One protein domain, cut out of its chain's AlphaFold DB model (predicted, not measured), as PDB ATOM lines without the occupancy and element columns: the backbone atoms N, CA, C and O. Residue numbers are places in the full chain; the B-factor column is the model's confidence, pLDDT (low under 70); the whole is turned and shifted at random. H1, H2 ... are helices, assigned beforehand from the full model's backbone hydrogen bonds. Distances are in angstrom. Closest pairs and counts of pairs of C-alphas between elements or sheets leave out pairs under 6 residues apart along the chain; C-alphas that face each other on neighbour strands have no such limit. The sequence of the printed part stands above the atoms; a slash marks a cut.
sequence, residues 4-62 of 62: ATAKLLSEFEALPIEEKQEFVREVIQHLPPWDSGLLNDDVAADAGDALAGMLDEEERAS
ATOM      1  N   ALA A   4     137.144  85.907 193.933       90.62
ATOM      2  CA  ALA A   4     136.853  86.350 192.571       90.62
ATOM      3  C   ALA A   4     137.568  87.669 192.230       90.62
ATOM      4  O   ALA A   4     138.156  87.795 191.162       90.62
ATOM      5  N   THR A   5     137.580  88.624 193.167       91.12
ATOM      6  CA  THR A   5     138.259  89.918 192.990       91.12
ATOM      7  C   THR A   5     139.773  89.748 192.902       91.12
ATOM      8  O   THR A   5     140.413  90.384 192.072       91.12
ATOM      9  N   ALA A   6     140.350  88.865 193.723       93.25
ATOM     10  CA  ALA A   6     141.782  88.577 193.682       93.25
ATOM     11  C   ALA A   6     142.204  87.930 192.353       93.25
ATOM     12  O   ALA A   6     143.232  88.294 191.788       93.25
ATOM     13  N   LYS A   7     141.386  87.008 191.829       94.38
ATOM     14  CA  LYS A   7     141.636  86.371 190.533       94.38
ATOM     15  C   LYS A   7     141.564  87.376 189.379       94.38
ATOM     16  O   LYS A   7     142.468  87.397 188.555       94.38
ATOM     17  N   LEU A   8     140.535  88.224 189.354       92.88
ATOM     18  CA  LEU A   8     140.380  89.252 188.323       92.88
ATOM     19  C   LEU A   8     141.575  90.218 188.296       92.88
ATOM     20  O   LEU A   8     142.089  90.526 187.226       92.88
ATOM     21  N   LEU A   9     142.034  90.659 189.471       94.31
ATOM     22  CA  LEU A   9     143.189  91.548 189.573       94.31
ATOM     23  C   LEU A   9     144.461  90.874 189.042       94.31
ATOM     24  O   LEU A   9     145.184  91.470 188.253       94.31
ATOM     25  N   SER A  10     144.690  89.613 189.416       94.94
ATOM     26  CA  SER A  10     145.836  88.844 188.926       94.94
ATOM     27  C   SER A  10     145.815  88.651 187.406       94.94
ATOM     28  O   SER A  10     146.874  88.675 186.785       94.94
ATOM     29  N   GLU A  11     144.642  88.435 186.806       95.38
ATOM     30  CA  GLU A  11     144.513  88.305 185.351       95.38
ATOM     31  C   GLU A  11     144.763  89.645 184.653       95.38
ATOM     32  O   GLU A  11     145.518  89.687 183.685       95.38
ATOM     33  N   PHE A  12     144.228  90.747 185.189       93.62
ATOM     34  CA  PHE A  12     144.494  92.094 184.681       93.62
ATOM     35  C   PHE A  12     145.984  92.453 184.749       93.62
ATOM     36  O   PHE A  12     146.544  92.968 183.784       93.62
ATOM     37  N   GLU A  13     146.658  92.154 185.861       94.06
ATOM     38  CA  GLU A  13     148.088  92.428 186.042       94.06
ATOM     39  C   GLU A  13     148.984  91.654 185.065       94.06
ATOM     40  O   GLU A  13     150.059  92.147 184.714       94.06
ATOM     41  N   ALA A  14     148.541  90.494 184.580       96.62
ATOM     42  CA  ALA A  14     149.277  89.688 183.612       96.62
ATOM     43  C   ALA A  14     149.151  90.189 182.159       96.62
ATOM     44  O   ALA A  14     149.922  89.748 181.305       96.62
ATOM     45  N   LEU A  15     148.214  91.099 181.865       95.62
ATOM     46  CA  LEU A  15     147.988  91.601 180.509       95.62
ATOM     47  C   LEU A  15     149.147  92.488 180.001       95.62
ATOM     48  O   LEU A  15     149.779  93.206 180.796       95.62
ATOM     49  N   PRO A  16     149.391  92.505 178.674       96.62
ATOM     50  CA  PRO A  16     150.211  93.518 178.010       96.62
ATOM     51  C   PRO A  16     149.730  94.939 178.318       96.62
ATOM     52  O   PRO A  16     148.557  95.166 178.626       96.62
ATOM     53  N   ILE A  17     150.631  95.920 178.238       93.69
ATOM     54  CA  ILE A  17     150.300  97.296 178.629       93.69
ATOM     55  C   ILE A  17     149.239  97.920 177.717       93.69
ATOM     56  O   ILE A  17     148.382  98.658 178.199       93.69
ATOM     57  N   GLU A  18     149.236  97.561 176.439       95.44
ATOM     58  CA  GLU A  18     148.256  98.000 175.449       95.44
ATOM     59  C   GLU A  18     146.851  97.480 175.796       95.44
ATOM     60  O   GLU A  18     145.878  98.231 175.771       95.44
ATOM     61  N   GLU A  19     146.749  96.214 176.206       94.88
ATOM     62  CA  GLU A  19     145.481  95.595 176.608       94.88
ATOM     63  C   GLU A  19     144.969  96.159 177.941       94.88
ATOM     64  O   GLU A  19     143.769  96.388 178.100       94.88
ATOM     65  N   LYS A  20     145.871  96.465 178.886       94.75
ATOM     66  CA  LYS A  20     145.508  97.160 180.134       94.75
ATOM     67  C   LYS A  20     144.936  98.546 179.864       94.75
ATOM     68  O   LYS A  20     143.956  98.932 180.498       94.75
ATOM     69  N   GLN A  21     145.546  99.296 178.949       93.31
ATOM     70  CA  GLN A  21     145.080 100.631 178.579       93.31
ATOM     71  C   GLN A  21     143.686 100.582 177.954       93.31
ATOM     72  O   GLN A  21     142.834 101.395 178.313       93.31
ATOM     73  N   GLU A  22     143.442  99.614 177.073       94.75
ATOM     74  CA  GLU A  22     142.132  99.447 176.449       94.75
ATOM     75  C   GLU A  22     141.066  99.016 177.463       94.75
ATOM     76  O   GLU A  22     139.987  99.604 177.513       94.75
ATOM     77  N   PHE A  23     141.393  98.082 178.360       91.81
ATOM     78  CA  PHE A  23     140.502  97.700 179.455       91.81
ATOM     79  C   PHE A  23     140.120  98.901 180.332       91.81
ATOM     80  O   PHE A  23     138.944  99.113 180.622       91.81
ATOM     81  N   VAL A  24     141.099  99.718 180.738       91.44
ATOM     82  CA  VAL A  24     140.846 100.913 181.558       91.44
ATOM     83  C   VAL A  24     139.992 101.933 180.801       91.44
ATOM     84  O   VAL A  24     139.081 102.514 181.391       91.44
ATOM     85  N   ARG A  25     140.243 102.130 179.500       91.38
ATOM     86  CA  ARG A  25     139.441 103.014 178.643       91.38
ATOM     87  C   ARG A  25     137.975 102.585 178.632       91.38
ATOM     88  O   ARG A  25     137.107 103.418 178.882       91.38
ATOM     89  N   GLU A  26     137.711 101.307 178.381       92.56
ATOM     90  CA  GLU A  26     136.354 100.760 178.335       92.56
ATOM     91  C   GLU A  26     135.651 100.865 179.690       92.56
ATOM     92  O   GLU A  26     134.499 101.297 179.756       92.56
ATOM     93  N   VAL A  27     136.360 100.566 180.786       89.56
ATOM     94  CA  VAL A  27     135.831 100.739 182.146       89.56
ATOM     95  C   VAL A  27     135.423 102.191 182.385       89.56
ATOM     96  O   VAL A  27     134.300 102.432 182.815       89.56
ATOM     97  N   ILE A  28     136.280 103.165 182.067       86.44
ATOM     98  CA  ILE A  28     135.973 104.590 182.265       86.44
ATOM     99  C   ILE A  28     134.766 105.028 181.425       86.44
ATOM    100  O   ILE A  28     133.930 105.774 181.925       86.44
ATOM    101  N   GLN A  29     134.644 104.557 180.182       86.50
ATOM    102  CA  GLN A  29     133.511 104.906 179.314       86.50
ATOM    103  C   GLN A  29     132.167 104.363 179.814       86.50
ATOM    104  O   GLN A  29     131.130 104.972 179.558       86.50
ATOM    105  N   HIS A  30     132.181 103.220 180.502       87.12
ATOM    106  CA  HIS A  30     130.973 102.550 180.988       87.12
ATOM    107  C   HIS A  30     130.651 102.868 182.448       87.12
ATOM    108  O   HIS A  30     129.563 102.537 182.928       87.12
ATOM    109  N   LEU A  31     131.581 103.496 183.166       82.44
ATOM    110  CA  LEU A  31     131.297 104.029 184.484       82.44
ATOM    111  C   LEU A  31     130.281 105.173 184.361       82.44
ATOM    112  O   LEU A  31     130.300 105.930 183.385       82.44
ATOM    113  N   PRO A  32     129.375 105.319 185.344       79.75
ATOM    114  CA  PRO A  32     128.564 106.522 185.429       79.75
ATOM    115  C   PRO A  32     129.482 107.753 185.424       79.75
ATOM    116  O   PRO A  32     130.631 107.640 185.868       79.75
ATOM    117  N   PRO A  33     128.992 108.917 184.948       76.25
ATOM    118  CA  PRO A  33     129.743 110.159 185.028       76.25
ATOM    119  C   PRO A  33     130.337 110.272 186.420       76.25
ATOM    120  O   PRO A  33     129.619 110.087 187.405       76.25
ATOM    121  N   TRP A  34     131.650 110.479 186.477       68.62
ATOM    122  CA  TRP A  34     132.348 110.558 187.743       68.62
ATOM    123  C   TRP A  34     131.723 111.702 188.539       68.62
ATOM    124  O   TRP A  34     131.900 112.868 188.194       68.62
ATOM    125  N   ASP A  35     130.927 111.364 189.552       71.38
ATOM    126  CA  ASP A  35     130.325 112.358 190.424       71.38
ATOM    127  C   ASP A  35     131.438 112.855 191.341       71.38
ATOM    128  O   ASP A  35     131.778 112.227 192.343       71.38
ATOM    129  N   SER A  36     132.058 113.970 190.959       69.94
ATOM    130  CA  SER A  36     132.996 114.695 191.816       69.94
ATOM    131  C   SER A  36     132.336 115.209 193.102       69.94
ATOM    132  O   SER A  36     133.022 115.781 193.945       69.94
ATOM    133  N   GLY A  37     131.016 115.046 193.252       72.19
ATOM    134  CA  GLY A  37     130.209 115.786 194.198       72.19
ATOM    135  C   GLY A  37     130.054 117.238 193.751       72.19
ATOM    136  O   GLY A  37     130.480 117.641 192.663       72.19
ATOM    137  N   LEU A  38     129.450 118.048 194.621       74.00
ATOM    138  CA  LEU A  38     129.413 119.497 194.446       74.00
ATOM    139  C   LEU A  38     130.842 120.044 194.510       74.00
ATOM    140  O   LEU A  38     131.413 120.179 195.590       74.00
ATOM    141  N   LEU A  39     131.393 120.385 193.348       73.00
ATOM    142  CA  LEU A  39     132.543 121.273 193.244       73.00
ATOM    143  C   LEU A  39     132.063 122.667 193.656       73.00
ATOM    144  O   LEU A  39     131.421 123.361 192.868       73.00
ATOM    145  N   ASN A  40     132.282 123.031 194.918       81.50
ATOM    146  CA  ASN A  40     132.054 124.391 195.387       81.50
ATOM    147  C   ASN A  40     133.280 125.265 195.079       81.50
ATOM    148  O   ASN A  40     134.364 124.762 194.775       81.50
ATOM    149  N   ASP A  41     133.090 126.582 195.155       86.25
ATOM    150  CA  ASP A  41     134.141 127.552 194.836       86.25
ATOM    151  C   ASP A  41     135.387 127.363 195.719       86.25
ATOM    152  O   ASP A  41     136.505 127.544 195.240       86.25
ATOM    153  N   ASP A  42     135.207 126.917 196.967       86.56
ATOM    154  CA  ASP A  42     136.304 126.646 197.904       86.56
ATOM    155  C   ASP A  42     137.204 125.495 197.417       86.56
ATOM    156  O   ASP A  42     138.422 125.632 197.385       86.56
ATOM    157  N   VAL A  43     136.622 124.383 196.949       84.56
ATOM    158  CA  VAL A  43     137.384 123.240 196.408       84.56
ATOM    159  C   VAL A  43     138.145 123.631 195.140       84.56
ATOM    160  O   VAL A  43     139.263 123.163 194.918       84.56
ATOM    161  N   ALA A  44     137.560 124.491 194.303       83.62
ATOM    162  CA  ALA A  44     138.237 124.998 193.115       83.62
ATOM    163  C   ALA A  44     139.400 125.941 193.472       83.62
ATOM    164  O   ALA A  44     140.456 125.861 192.839       83.62
ATOM    165  N   ALA A  45     139.227 126.795 194.486       89.81
ATOM    166  CA  ALA A  45     140.274 127.679 194.990       89.81
ATOM    167  C   ALA A  45     141.445 126.882 195.588       89.81
ATOM    168  O   ALA A  45     142.583 127.079 195.167       89.81
ATOM    169  N   ASP A  46     141.162 125.907 196.457       91.19
ATOM    170  CA  ASP A  46     142.179 125.049 197.079       91.19
ATOM    171  C   ASP A  46     142.987 124.263 196.031       91.19
ATOM    172  O   ASP A  46     144.213 124.157 196.112       91.19
ATOM    173  N   ALA A  47     142.309 123.722 195.011       88.38
ATOM    174  CA  ALA A  47     142.971 123.024 193.912       88.38
ATOM    175  C   ALA A  47     143.846 123.968 193.067       88.38
ATOM    176  O   ALA A  47     144.921 123.571 192.610       88.38
ATOM    177  N   GLY A  48     143.399 125.211 192.869       92.00
ATOM    178  CA  GLY A  48     144.158 126.252 192.180       92.00
ATOM    179  C   GLY A  48     145.429 126.643 192.933       92.00
ATOM    180  O   GLY A  48     146.504 126.671 192.333       92.00
ATOM    181  N   ASP A  49     145.323 126.862 194.243       96.19
ATOM    182  CA  ASP A  49     146.460 127.190 195.107       96.19
ATOM    183  C   ASP A  49     147.491 126.051 195.134       96.19
ATOM    184  O   ASP A  49     148.696 126.290 195.018       96.19
ATOM    185  N   ALA A  50     147.027 124.799 195.209       94.50
ATOM    186  CA  ALA A  50     147.896 123.626 195.152       94.50
ATOM    187  C   ALA A  50     148.651 123.528 193.815       94.50
ATOM    188  O   ALA A  50     149.859 123.283 193.805       94.50
ATOM    189  N   LEU A  51     147.962 123.753 192.690       93.19
ATOM    190  CA  LEU A  51     148.583 123.743 191.365       93.19
ATOM    191  C   LEU A  51     149.610 124.871 191.214       93.19
ATOM    192  O   LEU A  51     150.706 124.630 190.710       93.19
ATOM    193  N   ALA A  52     149.271 126.082 191.659       94.31
ATOM    194  CA  ALA A  52     150.183 127.218 191.620       94.31
ATOM    195  C   ALA A  52     151.468 126.912 192.397       94.31
ATOM    196  O   ALA A  52     152.551 127.090 191.851       94.31
ATOM    197  N   GLY A  53     151.354 126.352 193.608       96.00
ATOM    198  CA  GLY A  53     152.508 125.935 194.405       96.00
ATOM    199  C   GLY A  53     153.402 124.908 193.702       96.00
ATOM    200  O   GLY A  53     154.624 125.031 193.748       96.00
ATOM    201  N   MET A  54     152.816 123.927 193.008       93.94
ATOM    202  CA  MET A  54     153.583 122.925 192.254       93.94
ATOM    203  C   MET A  54     154.372 123.537 191.091       93.94
ATOM    204  O   MET A  54     155.529 123.176 190.888       93.94
ATOM    205  N   LEU A  55     153.766 124.464 190.346       93.75
ATOM    206  CA  LEU A  55     154.423 125.148 189.226       93.75
ATOM    207  C   LEU A  55     155.551 126.066 189.710       93.75
ATOM    208  O   LEU A  55     156.617 126.122 189.106       93.75
ATOM    209  N   ASP A  56     155.329 126.732 190.839       93.31
ATOM    210  CA  ASP A  56     156.310 127.570 191.526       93.31
ATOM    211  C   ASP A  56     157.538 126.771 192.006       93.31
ATOM    212  O   ASP A  56     158.662 127.280 192.027       93.31
ATOM    213  N   GLU A  57     157.333 125.531 192.453       89.56
ATOM    214  CA  GLU A  57     158.404 124.605 192.842       89.56
ATOM    215  C   GLU A  57     159.181 124.128 191.605       89.56
ATOM    216  O   GLU A  57     160.412 124.116 191.613       89.56
ATOM    217  N   GLU A  58     158.472 123.789 190.524       87.69
ATOM    218  CA  GLU A  58     159.063 123.366 189.251       87.69
ATOM    219  C   GLU A  58     159.913 124.478 188.615       87.69
ATOM    220  O   GLU A  58     161.035 124.217 188.181       87.69
ATOM    221  N   GLU A  59     159.439 125.730 188.632       82.75
ATOM    222  CA  GLU A  59     160.195 126.884 188.128       82.75
ATOM    223  C   GLU A  59     161.474 127.130 188.941       82.75
ATOM    224  O   GLU A  59     162.516 127.449 188.372       82.75
ATOM    225  N   ARG A  60     161.432 126.942 190.267       81.25
ATOM    226  CA  ARG A  60     162.612 127.099 191.138       81.25
ATOM    227  C   ARG A  60     163.613 125.948 191.032       81.25
ATOM    228  O   ARG A  60     164.767 126.127 191.422       81.25
ATOM    229  N   ALA A  61     163.180 124.779 190.566       75.50
ATOM    230  CA  ALA A  61     164.018 123.594 190.401       75.50
ATOM    231  C   ALA A  61     164.735 123.519 189.031       75.50
ATOM    232  O   ALA A  61     165.521 122.589 188.821       75.50
ATOM    233  N   SER A  62     164.472 124.475 188.129       64.31
ATOM    234  CA  SER A  62     165.027 124.618 186.768       64.31
ATOM    235  C   SER A  62     166.202 125.601 186.728       64.31
ATOM    236  O   SER A  62     167.227 125.281 186.079       64.31
TER     237      SER A  62
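This is residues 4 to 62 of the 62 residues of an uncharacterized protein of Verrucomicrobia bacterium (UniProt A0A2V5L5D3). The model is a wide, open U: H2 makes one upright, the stretched link of residues 31 to 40 makes the base, and H3, the longest helix, makes the other upright. H1 folds back beside the top of H2, and the two make a V joined at a tight turn, while the space between H2 and H3 is empty. The printed part has 59 residues, with three named helices in the order H1, H2, H3, no named strand, and the class all helix. The whole is extended, with a radius of gyration of the C-alphas of 18.4 A, and its outline is flat, but only just, with spans of 43 by 35 by 20 A.

H1 takes residues 4 to 14 and measures 15.7 A from first to last C-alpha; it begins at C-alpha 4, at (136.853, 86.350, 192.571). H2 takes residues 17 to 30, 20.2 A long, and begins at C-alpha 17, at (150.300, 97.296, 178.629). H3 takes residues 41 to 60, 28.7 A long, and ends at C-alpha 60, at (162.612, 127.099, 191.138).

H1 and H2 are joined by a tight link of 2 residues. They are close but not clearly touching, with 2 pairs of C-alphas within 8 A. Their closest C-alphas are those of Phe 12 and Lys 20, 6.9 A apart. Their lines stand at a steep tilt of 46 degrees, opposite ways, and their centres are 14.7 A apart. H2 and H3 follow each other over a short link of 10 residues and are apart, with no C-alpha of the one within 8 A of the other. H1 and H3 are apart too. In H1, H2 and H3 every O i to N i+4 pair is within hydrogen-bond range.

The two C-alphas farthest apart are those of Ala 4 and Arg 60, at 48.2 A. Residues 4 to 11, which belong to H1, stand free. Residues 24 to 62 stand free as well; of these, 24 to 30 belong to H2 and 41 to 60 to H3. The printed part has no cut and ends at Ser 62, the chain's last residue. No link is long. The mean pLDDT of the printed part is 88.0, and residues 34, 36 and 62 are under 70.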